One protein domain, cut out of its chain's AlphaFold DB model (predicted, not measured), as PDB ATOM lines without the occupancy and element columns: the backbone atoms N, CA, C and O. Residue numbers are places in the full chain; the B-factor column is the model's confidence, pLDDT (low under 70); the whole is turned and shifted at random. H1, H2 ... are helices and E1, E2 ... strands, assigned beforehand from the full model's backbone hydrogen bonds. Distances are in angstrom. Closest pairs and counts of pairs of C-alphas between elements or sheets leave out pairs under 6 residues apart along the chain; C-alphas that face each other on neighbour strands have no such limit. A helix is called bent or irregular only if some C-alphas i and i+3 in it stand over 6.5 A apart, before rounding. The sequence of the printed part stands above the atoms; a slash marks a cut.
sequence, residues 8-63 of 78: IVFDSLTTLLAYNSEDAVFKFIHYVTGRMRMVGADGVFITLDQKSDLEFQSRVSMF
ATOM      1  N   ILE A   8     -13.704   3.480  30.525       93.44
ATOM      2  CA  ILE A   8     -13.814   4.111  31.844       93.44
ATOM      3  C   ILE A   8     -14.329   3.095  32.863       93.44
ATOM      4  O   ILE A   8     -15.353   2.455  32.647       93.44
ATOM      5  N   VAL A   9     -13.628   2.972  33.988       94.56
ATOM      6  CA  VAL A   9     -14.067   2.182  35.146       94.56
ATOM      7  C   VAL A   9     -14.468   3.147  36.253       94.56
ATOM      8  O   VAL A   9     -13.677   4.013  36.627       94.56
ATOM      9  N   PHE A  10     -15.676   2.986  36.782       93.44
ATOM     10  CA  PHE A  10     -16.141   3.670  37.984       93.44
ATOM     11  C   PHE A  10     -16.302   2.661  39.116       93.44
ATOM     12  O   PHE A  10     -17.215   1.838  39.076       93.44
ATOM     13  N   ASP A  11     -15.436   2.755  40.124       91.50
ATOM     14  CA  ASP A  11     -15.436   1.891  41.304       91.50
ATOM     15  C   ASP A  11     -15.371   2.741  42.592       91.50
ATOM     16  O   ASP A  11     -14.386   3.449  42.804       91.50
ATOM     17  N   SER A  12     -16.400   2.804  43.442       88.88
ATOM     18  CA  SER A  12     -17.771   2.298  43.257       88.88
ATOM     19  C   SER A  12     -18.779   3.450  43.265       88.88
ATOM     20  O   SER A  12     -18.569   4.482  43.914       88.88
ATOM     21  N   LEU A  13     -19.911   3.286  42.576       92.50
ATOM     22  CA  LEU A  13     -21.009   4.255  42.670       92.50
ATOM     23  C   LEU A  13     -21.592   4.319  44.084       92.50
ATOM     24  O   LEU A  13     -22.049   5.383  44.488       92.50
ATOM     25  N   THR A  14     -21.533   3.225  44.846       90.19
ATOM     26  CA  THR A  14     -21.962   3.186  46.250       90.19
ATOM     27  C   THR A  14     -21.136   4.149  47.101       90.19
ATOM     28  O   THR A  14     -21.681   4.907  47.898       90.19
ATOM     29  N   THR A  15     -19.818   4.203  46.888       91.44
ATOM     30  CA  THR A  15     -18.960   5.192  47.554       91.44
ATOM     31  C   THR A  15     -19.325   6.609  47.128       91.44
ATOM     32  O   THR A  15     -19.427   7.489  47.976       91.44
ATOM     33  N   LEU A  16     -19.566   6.849  45.835       92.56
ATOM     34  CA  LEU A  16     -19.973   8.172  45.357       92.56
ATOM     35  C   LEU A  16     -21.305   8.622  45.984       92.56
ATOM     36  O   LEU A  16     -21.440   9.790  46.353       92.56
ATOM     37  N   LEU A  17     -22.245   7.690  46.149       91.88
ATOM     38  CA  LEU A  17     -23.533   7.908  46.797       91.88
ATOM     39  C   LEU A  17     -23.397   8.189  48.300       91.88
ATOM     40  O   LEU A  17     -24.086   9.060  48.811       91.88
ATOM     41  N   ALA A  18     -22.461   7.548  49.002       91.44
ATOM     42  CA  ALA A  18     -22.256   7.780  50.436       91.44
ATOM     43  C   ALA A  18     -21.868   9.234  50.790       91.44
ATOM     44  O   ALA A  18     -22.087   9.674  51.918       91.44
ATOM     45  N   TYR A  19     -21.301   9.985  49.840       94.06
ATOM     46  CA  TYR A  19     -20.849  11.369  50.047       94.06
ATOM     47  C   TYR A  19     -21.721  12.427  49.362       94.06
ATOM     48  O   TYR A  19     -21.449  13.619  49.504       94.06
ATOM     49  N   ASN A  20     -22.739  12.029  48.599       94.25
ATOM     50  CA  ASN A  20     -23.524  12.942  47.770       94.25
ATOM     51  C   ASN A  20     -25.010  12.576  47.813       94.25
ATOM     52  O   ASN A  20     -25.380  11.457  48.136       94.25
ATOM     53  N   SER A  21     -25.890  13.506  47.440       93.75
ATOM     54  CA  SER A  21     -27.300  13.155  47.255       93.75
ATOM     55  C   SER A  21     -27.487  12.265  46.022       93.75
ATOM     56  O   SER A  21     -26.790  12.436  45.019       93.75
ATOM     57  N   GLU A  22     -28.483  11.373  46.057       92.25
ATOM     58  CA  GLU A  22     -28.863  10.546  44.901       92.25
ATOM     59  C   GLU A  22     -29.030  11.380  43.629       92.25
ATOM     60  O   GLU A  22     -28.470  11.056  42.586       92.25
ATOM     61  N   ASP A  23     -29.741  12.504  43.724       93.75
ATOM     62  CA  ASP A  23     -29.986  13.418  42.607       93.75
ATOM     63  C   ASP A  23     -28.701  13.957  41.965       93.75
ATOM     64  O   ASP A  23     -28.633  14.116  40.740       93.75
ATOM     65  N   ALA A  24     -27.677  14.248  42.771       95.38
ATOM     66  CA  ALA A  24     -26.384  14.692  42.266       95.38
ATOM     67  C   ALA A  24     -25.668  13.555  41.527       95.38
ATOM     68  O   ALA A  24     -25.167  13.760  40.418       95.38
ATOM     69  N   VAL A  25     -25.684  12.345  42.095       94.88
ATOM     70  CA  VAL A  25     -25.084  11.156  41.479       94.88
ATOM     71  C   VAL A  25     -25.801  10.783  40.178       94.88
ATOM     72  O   VAL A  25     -25.144  10.507  39.177       94.88
ATOM     73  N   PHE A  26     -27.130  10.880  40.130       93.88
ATOM     74  CA  PHE A  26     -27.911  10.651  38.914       93.88
ATOM     75  C   PHE A  26     -27.546  11.603  37.787       93.88
ATOM     76  O   PHE A  26     -27.287  11.169  36.664       93.88
ATOM     77  N   LYS A  27     -27.499  12.905  38.081       95.25
ATOM     78  CA  LYS A  27     -27.104  13.919  37.094       95.25
ATOM     79  C   LYS A  27     -25.678  13.686  36.608       95.25
ATOM     80  O   LYS A  27     -25.411  13.835  35.417       95.25
ATOM     81  N   PHE A  28     -24.783  13.279  37.507       95.44
ATOM     82  CA  PHE A  28     -23.409  12.937  37.166       95.44
ATOM     83  C   PHE A  28     -23.329  11.728  36.224       95.44
ATOM     84  O   PHE A  28     -22.728  11.841  35.158       95.44
ATOM     85  N   ILE A  29     -23.979  10.608  36.557       95.62
ATOM     86  CA  ILE A  29     -23.997   9.398  35.718       95.62
ATOM     87  C   ILE A  29     -24.638   9.699  34.360       95.62
ATOM     88  O   ILE A  29     -24.094   9.322  33.320       95.62
ATOM     89  N   HIS A  30     -25.746  10.440  34.336       95.06
ATOM     90  CA  HIS A  30     -26.393  10.862  33.096       95.06
ATOM     91  C   HIS A  30     -25.446  11.687  32.209       95.06
ATOM     92  O   HIS A  30     -25.284  11.399  31.021       95.06
ATOM     93  N   TYR A  31     -24.765  12.677  32.792       96.19
ATOM     94  CA  TYR A  31     -23.789  13.492  32.076       96.19
ATOM     95  C   TYR A  31     -22.626  12.646  31.543       96.19
ATOM     96  O   TYR A  31     -22.317  12.695  30.352       96.19
ATOM     97  N   VAL A  32     -21.998  11.837  32.400       95.56
ATOM     98  CA  VAL A  32     -20.831  11.020  32.046       95.56
ATOM     99  C   VAL A  32     -21.166  10.013  30.953       95.56
ATOM    100  O   VAL A  32     -20.449   9.952  29.956       95.56
ATOM    101  N   THR A  33     -22.269   9.275  31.081       95.38
ATOM    102  CA  THR A  33     -22.692   8.306  30.055       95.38
ATOM    103  C   THR A  33     -23.006   8.988  28.724       95.38
ATOM    104  O   THR A  33     -22.651   8.470  27.665       95.38
ATOM    105  N   GLY A  34     -23.587  10.193  28.746       94.81
ATOM    106  CA  GLY A  34     -23.745  11.023  27.550       94.81
ATOM    107  C   GLY A  34     -22.403  11.367  26.896       94.81
ATOM    108  O   GLY A  34     -22.228  11.190  25.690       94.81
ATOM    109  N   ARG A  35     -21.413  11.795  27.690       95.06
ATOM    110  CA  ARG A  35     -20.060  12.099  27.193       95.06
ATOM    111  C   ARG A  35     -19.351  10.862  26.647       95.06
ATOM    112  O   ARG A  35     -18.709  10.974  25.606       95.06
ATOM    113  N   MET A  36     -19.487   9.708  27.300       94.56
ATOM    114  CA  MET A  36     -18.929   8.430  26.842       94.56
ATOM    115  C   MET A  36     -19.441   8.070  25.446       94.56
ATOM    116  O   MET A  36     -18.633   7.828  24.548       94.56
ATOM    117  N   ARG A  37     -20.761   8.163  25.227       92.50
ATOM    118  CA  ARG A  37     -21.384   7.930  23.913       92.50
ATOM    119  C   ARG A  37     -20.842   8.877  22.839       92.50
ATOM    120  O   ARG A  37     -20.512   8.430  21.747       92.50
ATOM    121  N   MET A  38     -20.678  10.167  23.153       94.06
ATOM    122  CA  MET A  38     -20.148  11.155  22.197       94.06
ATOM    123  C   MET A  38     -18.709  10.871  21.749       94.06
ATOM    124  O   MET A  38     -18.339  11.220  20.631       94.06
ATOM    125  N   VAL A  39     -17.875  10.301  22.623       92.38
ATOM    126  CA  VAL A  39     -16.443  10.088  22.342       92.38
ATOM    127  C   VAL A  39     -16.098   8.649  21.957       92.38
ATOM    128  O   VAL A  39     -14.906   8.362  21.789       92.38
ATOM    129  N   GLY A  40     -17.110   7.780  21.842       91.56
ATOM    130  CA  GLY A  40     -16.959   6.353  21.556       91.56
ATOM    131  C   GLY A  40     -16.215   5.605  22.661       91.56
ATOM    132  O   GLY A  40     -15.324   4.815  22.360       91.56
ATOM    133  N   ALA A  41     -16.495   5.928  23.928       93.94
ATOM    134  CA  ALA A  41     -15.902   5.242  25.070       93.94
ATOM    135  C   ALA A  41     -16.845   4.177  25.635       93.94
ATOM    136  O   ALA A  41     -18.010   4.465  25.909       93.94
ATOM    137  N   ASP A  42     -16.295   2.994  25.878       94.38
ATOM    138  CA  ASP A  42     -16.927   1.938  26.663       94.38
ATOM    139  C   ASP A  42     -16.695   2.195  28.163       94.38
ATOM    140  O   ASP A  42     -15.844   3.004  28.559       94.38
ATOM    141  N   GLY A  43     -17.420   1.496  29.033       94.31
ATOM    142  CA  GLY A  43     -17.118   1.543  30.458       94.31
ATOM    143  C   GLY A  43     -17.983   0.646  31.323       94.31
ATOM    144  O   GLY A  43     -18.903  -0.013  30.843       94.31
ATOM    145  N   VAL A  44     -17.660   0.635  32.612       96.06
ATOM    146  CA  VAL A  44     -18.370  -0.131  33.638       96.06
ATOM    147  C   VAL A  44     -18.572   0.721  34.887       96.06
ATOM    148  O   VAL A  44     -17.673   1.453  35.310       96.06
ATOM    149  N   PHE A  45     -19.760   0.601  35.475       95.19
ATOM    150  CA  PHE A  45     -20.076   1.106  36.803       95.19
ATOM    151  C   PHE A  45     -20.148  -0.072  37.769       95.19
ATOM    152  O   PHE A  45     -20.873  -1.029  37.509       95.19
ATOM    153  N   ILE A  46     -19.407   0.005  38.870       94.25
ATOM    154  CA  ILE A  46     -19.408  -1.008  39.924       94.25
ATOM    155  C   ILE A  46     -20.230  -0.475  41.092       94.25
ATOM    156  O   ILE A  46     -20.044   0.661  41.538       94.25
ATOM    157  N   THR A  47     -21.156  -1.292  41.582       91.25
ATOM    158  CA  THR A  47     -21.994  -0.990  42.744       91.25
ATOM    159  C   THR A  47     -21.910  -2.152  43.715       91.25
ATOM    160  O   THR A  47     -21.892  -3.303  43.287       91.25
ATOM    161  N   LEU A  48     -21.884  -1.865  45.013       89.00
ATOM    162  CA  LEU A  48     -22.075  -2.904  46.017       89.00
ATOM    163  C   LEU A  48     -23.563  -3.242  46.102       89.00
ATOM    164  O   LEU A  48     -24.402  -2.337  46.093       89.00
ATOM    165  N   ASP A  49     -23.878  -4.532  46.194       81.31
ATOM    166  CA  ASP A  49     -25.250  -4.977  46.402       81.31
ATOM    167  C   ASP A  49     -25.655  -4.746  47.864       81.31
ATOM    168  O   ASP A  49     -25.348  -5.525  48.768       81.31
ATOM    169  N   GLN A  50     -26.284  -3.598  48.110       79.00
ATOM    170  CA  GLN A  50     -26.864  -3.244  49.398       79.00
ATOM    171  C   GLN A  50     -28.362  -3.023  49.222       79.00
ATOM    172  O   GLN A  50     -28.795  -2.256  48.364       79.00
ATOM    173  N   LYS A  51     -29.171  -3.646  50.087       68.81
ATOM    174  CA  LYS A  51     -30.641  -3.539  50.035       68.81
ATOM    175  C   LYS A  51     -31.157  -2.098  50.120       68.81
ATOM    176  O   LYS A  51     -32.242  -1.826  49.615       68.81
ATOM    177  N   SER A  52     -30.411  -1.197  50.763       71.81
ATOM    178  CA  SER A  52     -30.747   0.231  50.852       71.81
ATOM    179  C   SER A  52     -30.723   0.941  49.501       71.81
ATOM    180  O   SER A  52     -31.389   1.958  49.347       71.81
ATOM    181  N   ASP A  53     -30.007   0.392  48.519       80.00
ATOM    182  CA  ASP A  53     -29.657   1.099  47.290       80.00
ATOM    183  C   ASP A  53     -30.434   0.562  46.077       80.00
ATOM    184  O   ASP A  53     -30.171   0.969  44.950       80.00
ATOM    185  N   LEU A  54     -31.403  -0.342  46.273       81.44
ATOM    186  CA  LEU A  54     -32.136  -1.001  45.179       81.44
ATOM    187  C   LEU A  54     -32.836  -0.008  44.239       81.44
ATOM    188  O   LEU A  54     -32.839  -0.197  43.022       81.44
ATOM    189  N   GLU A  55     -33.412   1.069  44.779       86.56
ATOM    190  CA  GLU A  55     -34.042   2.114  43.963       86.56
ATOM    191  C   GLU A  55     -33.001   2.887  43.142       86.56
ATOM    192  O   GLU A  55     -33.185   3.116  41.941       86.56
ATOM    193  N   PHE A  56     -31.870   3.223  43.765       87.25
ATOM    194  CA  PHE A  56     -30.749   3.867  43.096       87.25
ATOM    195  C   PHE A  56     -30.181   2.978  41.980       87.25
ATOM    196  O   PHE A  56     -30.063   3.425  40.838       87.25
ATOM    197  N   GLN A  57     -29.894   1.709  42.269       88.81
ATOM    198  CA  GLN A  57     -29.400   0.735  41.295       88.81
ATOM    199  C   GLN A  57     -30.377   0.575  40.122       88.81
ATOM    200  O   GLN A  57     -29.958   0.635  38.966       88.81
ATOM    201  N   SER A  58     -31.683   0.460  40.401       89.12
ATOM    202  CA  SER A  58     -32.729   0.372  39.374       89.12
ATOM    203  C   SER A  58     -32.693   1.574  38.430       89.12
ATOM    204  O   SER A  58     -32.616   1.419  37.208       89.12
ATOM    205  N   ARG A  59     -32.648   2.792  38.974       91.00
ATOM    206  CA  ARG A  59     -32.569   4.019  38.169       91.00
ATOM    207  C   ARG A  59     -31.235   4.151  37.422       91.00
ATOM    208  O   ARG A  59     -31.233   4.609  36.283       91.00
ATOM    209  N   VAL A  60     -30.102   3.764  38.020       91.25
ATOM    210  CA  VAL A  60     -28.784   3.829  37.357       91.25
ATOM    211  C   VAL A  60     -28.719   2.848  36.195       91.25
ATOM    212  O   VAL A  60     -28.164   3.172  35.144       91.25
ATOM    213  N   SER A  61     -29.337   1.678  36.354       91.81
ATOM    214  CA  SER A  61     -29.346   0.636  35.336       91.81
ATOM    215  C   SER A  61     -29.952   1.088  34.004       91.81
ATOM    216  O   SER A  61     -29.519   0.626  32.954       91.81
ATOM    217  N   MET A  62     -30.864   2.069  34.023       92.50
ATOM    218  CA  MET A  62     -31.447   2.678  32.820       92.50
ATOM    219  C   MET A  62     -30.417   3.396  31.930       92.50
ATOM    220  O   MET A  62     -30.691   3.643  30.756       92.50
ATOM    221  N   PHE A  63     -29.245   3.759  32.464       92.56
ATOM    222  CA  PHE A  63     -28.159   4.364  31.683       92.56
ATOM    223  C   PHE A  63     -27.167   3.338  31.128       92.56
ATOM    224  O   PHE A  63     -26.336   3.716  30.293       92.56
TER     225      PHE A  63
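Overview. This is residues 8 to 63 of the 78 residues of an uncharacterized protein of Methanosarcinaceae archaeon (UniProt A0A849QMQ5). A long helix, H2, runs back along a narrow sheet of two parallel strands, E1 and E2, with the short H1 near one end of the strands and H3 running the same way as H2. The 56 printed residues hold three named helices and two named strands in the order E1, H1, H2, E2, H3, a mixed class. The whole is compact, with a radius of gyration of the C-alphas of 11.1 A, and its outline is elongated, spanning 33 by 19 by 18 A.

Along the chain. Find C-alpha 8 at (-13.814, 4.111, 31.844), where E1, residues 8 to 11, begins its 9.9 A. H1 follows as residues 13 to 18, 8.6 A. From C-alpha 22 at (-28.863, 10.546, 44.901), H2 runs 25.8 A to residue 39. Next come E2, residues 41 to 46, 16.5 A, and H3, residues 51 to 61, 15.3 A, ending at C-alpha 61 (-29.346, 0.636, 35.336). H3 is irregular: C-alphas 52 and 55 are 7.9 A apart.

Arrangement. Look first at E1 and E2, parallel at 8 degrees: N 10 and O 44, and N 46 and O 10, are each 2.9 A apart, within hydrogen-bond range. E1, H1, H2 and E2 make a strand-helix-strand unit, two parallel neighbour strands with helices between, its crossover right-handed. The closest C-alphas of H2 and E2 are those of Met 36 and Asp 42, 6.8 A. H1 and H2 are close but not clearly touching, at Leu 17 and Val 25, whose C-alphas are 6.4 A apart. H2, with residues 22 to 29 alone, only just touches H3, with 3 pairs of C-alphas within 8 A, the closest those of Phe 26 and Val 60, 7.1 A. H1 and H3 are near each other, while E1 and H3 are apart. Every O i to N i+4 pair is within hydrogen-bond range in H1 and H2, and 5 of 7 are in H3.

Size, cuts and confidence. The farthest C-alphas, those of Val 39 and Lys 51, are 34.0 A apart. The printed part has no cut, and its four links are tight. Its mean pLDDT is 91.2; look at Lys 51 for the one residue under 70.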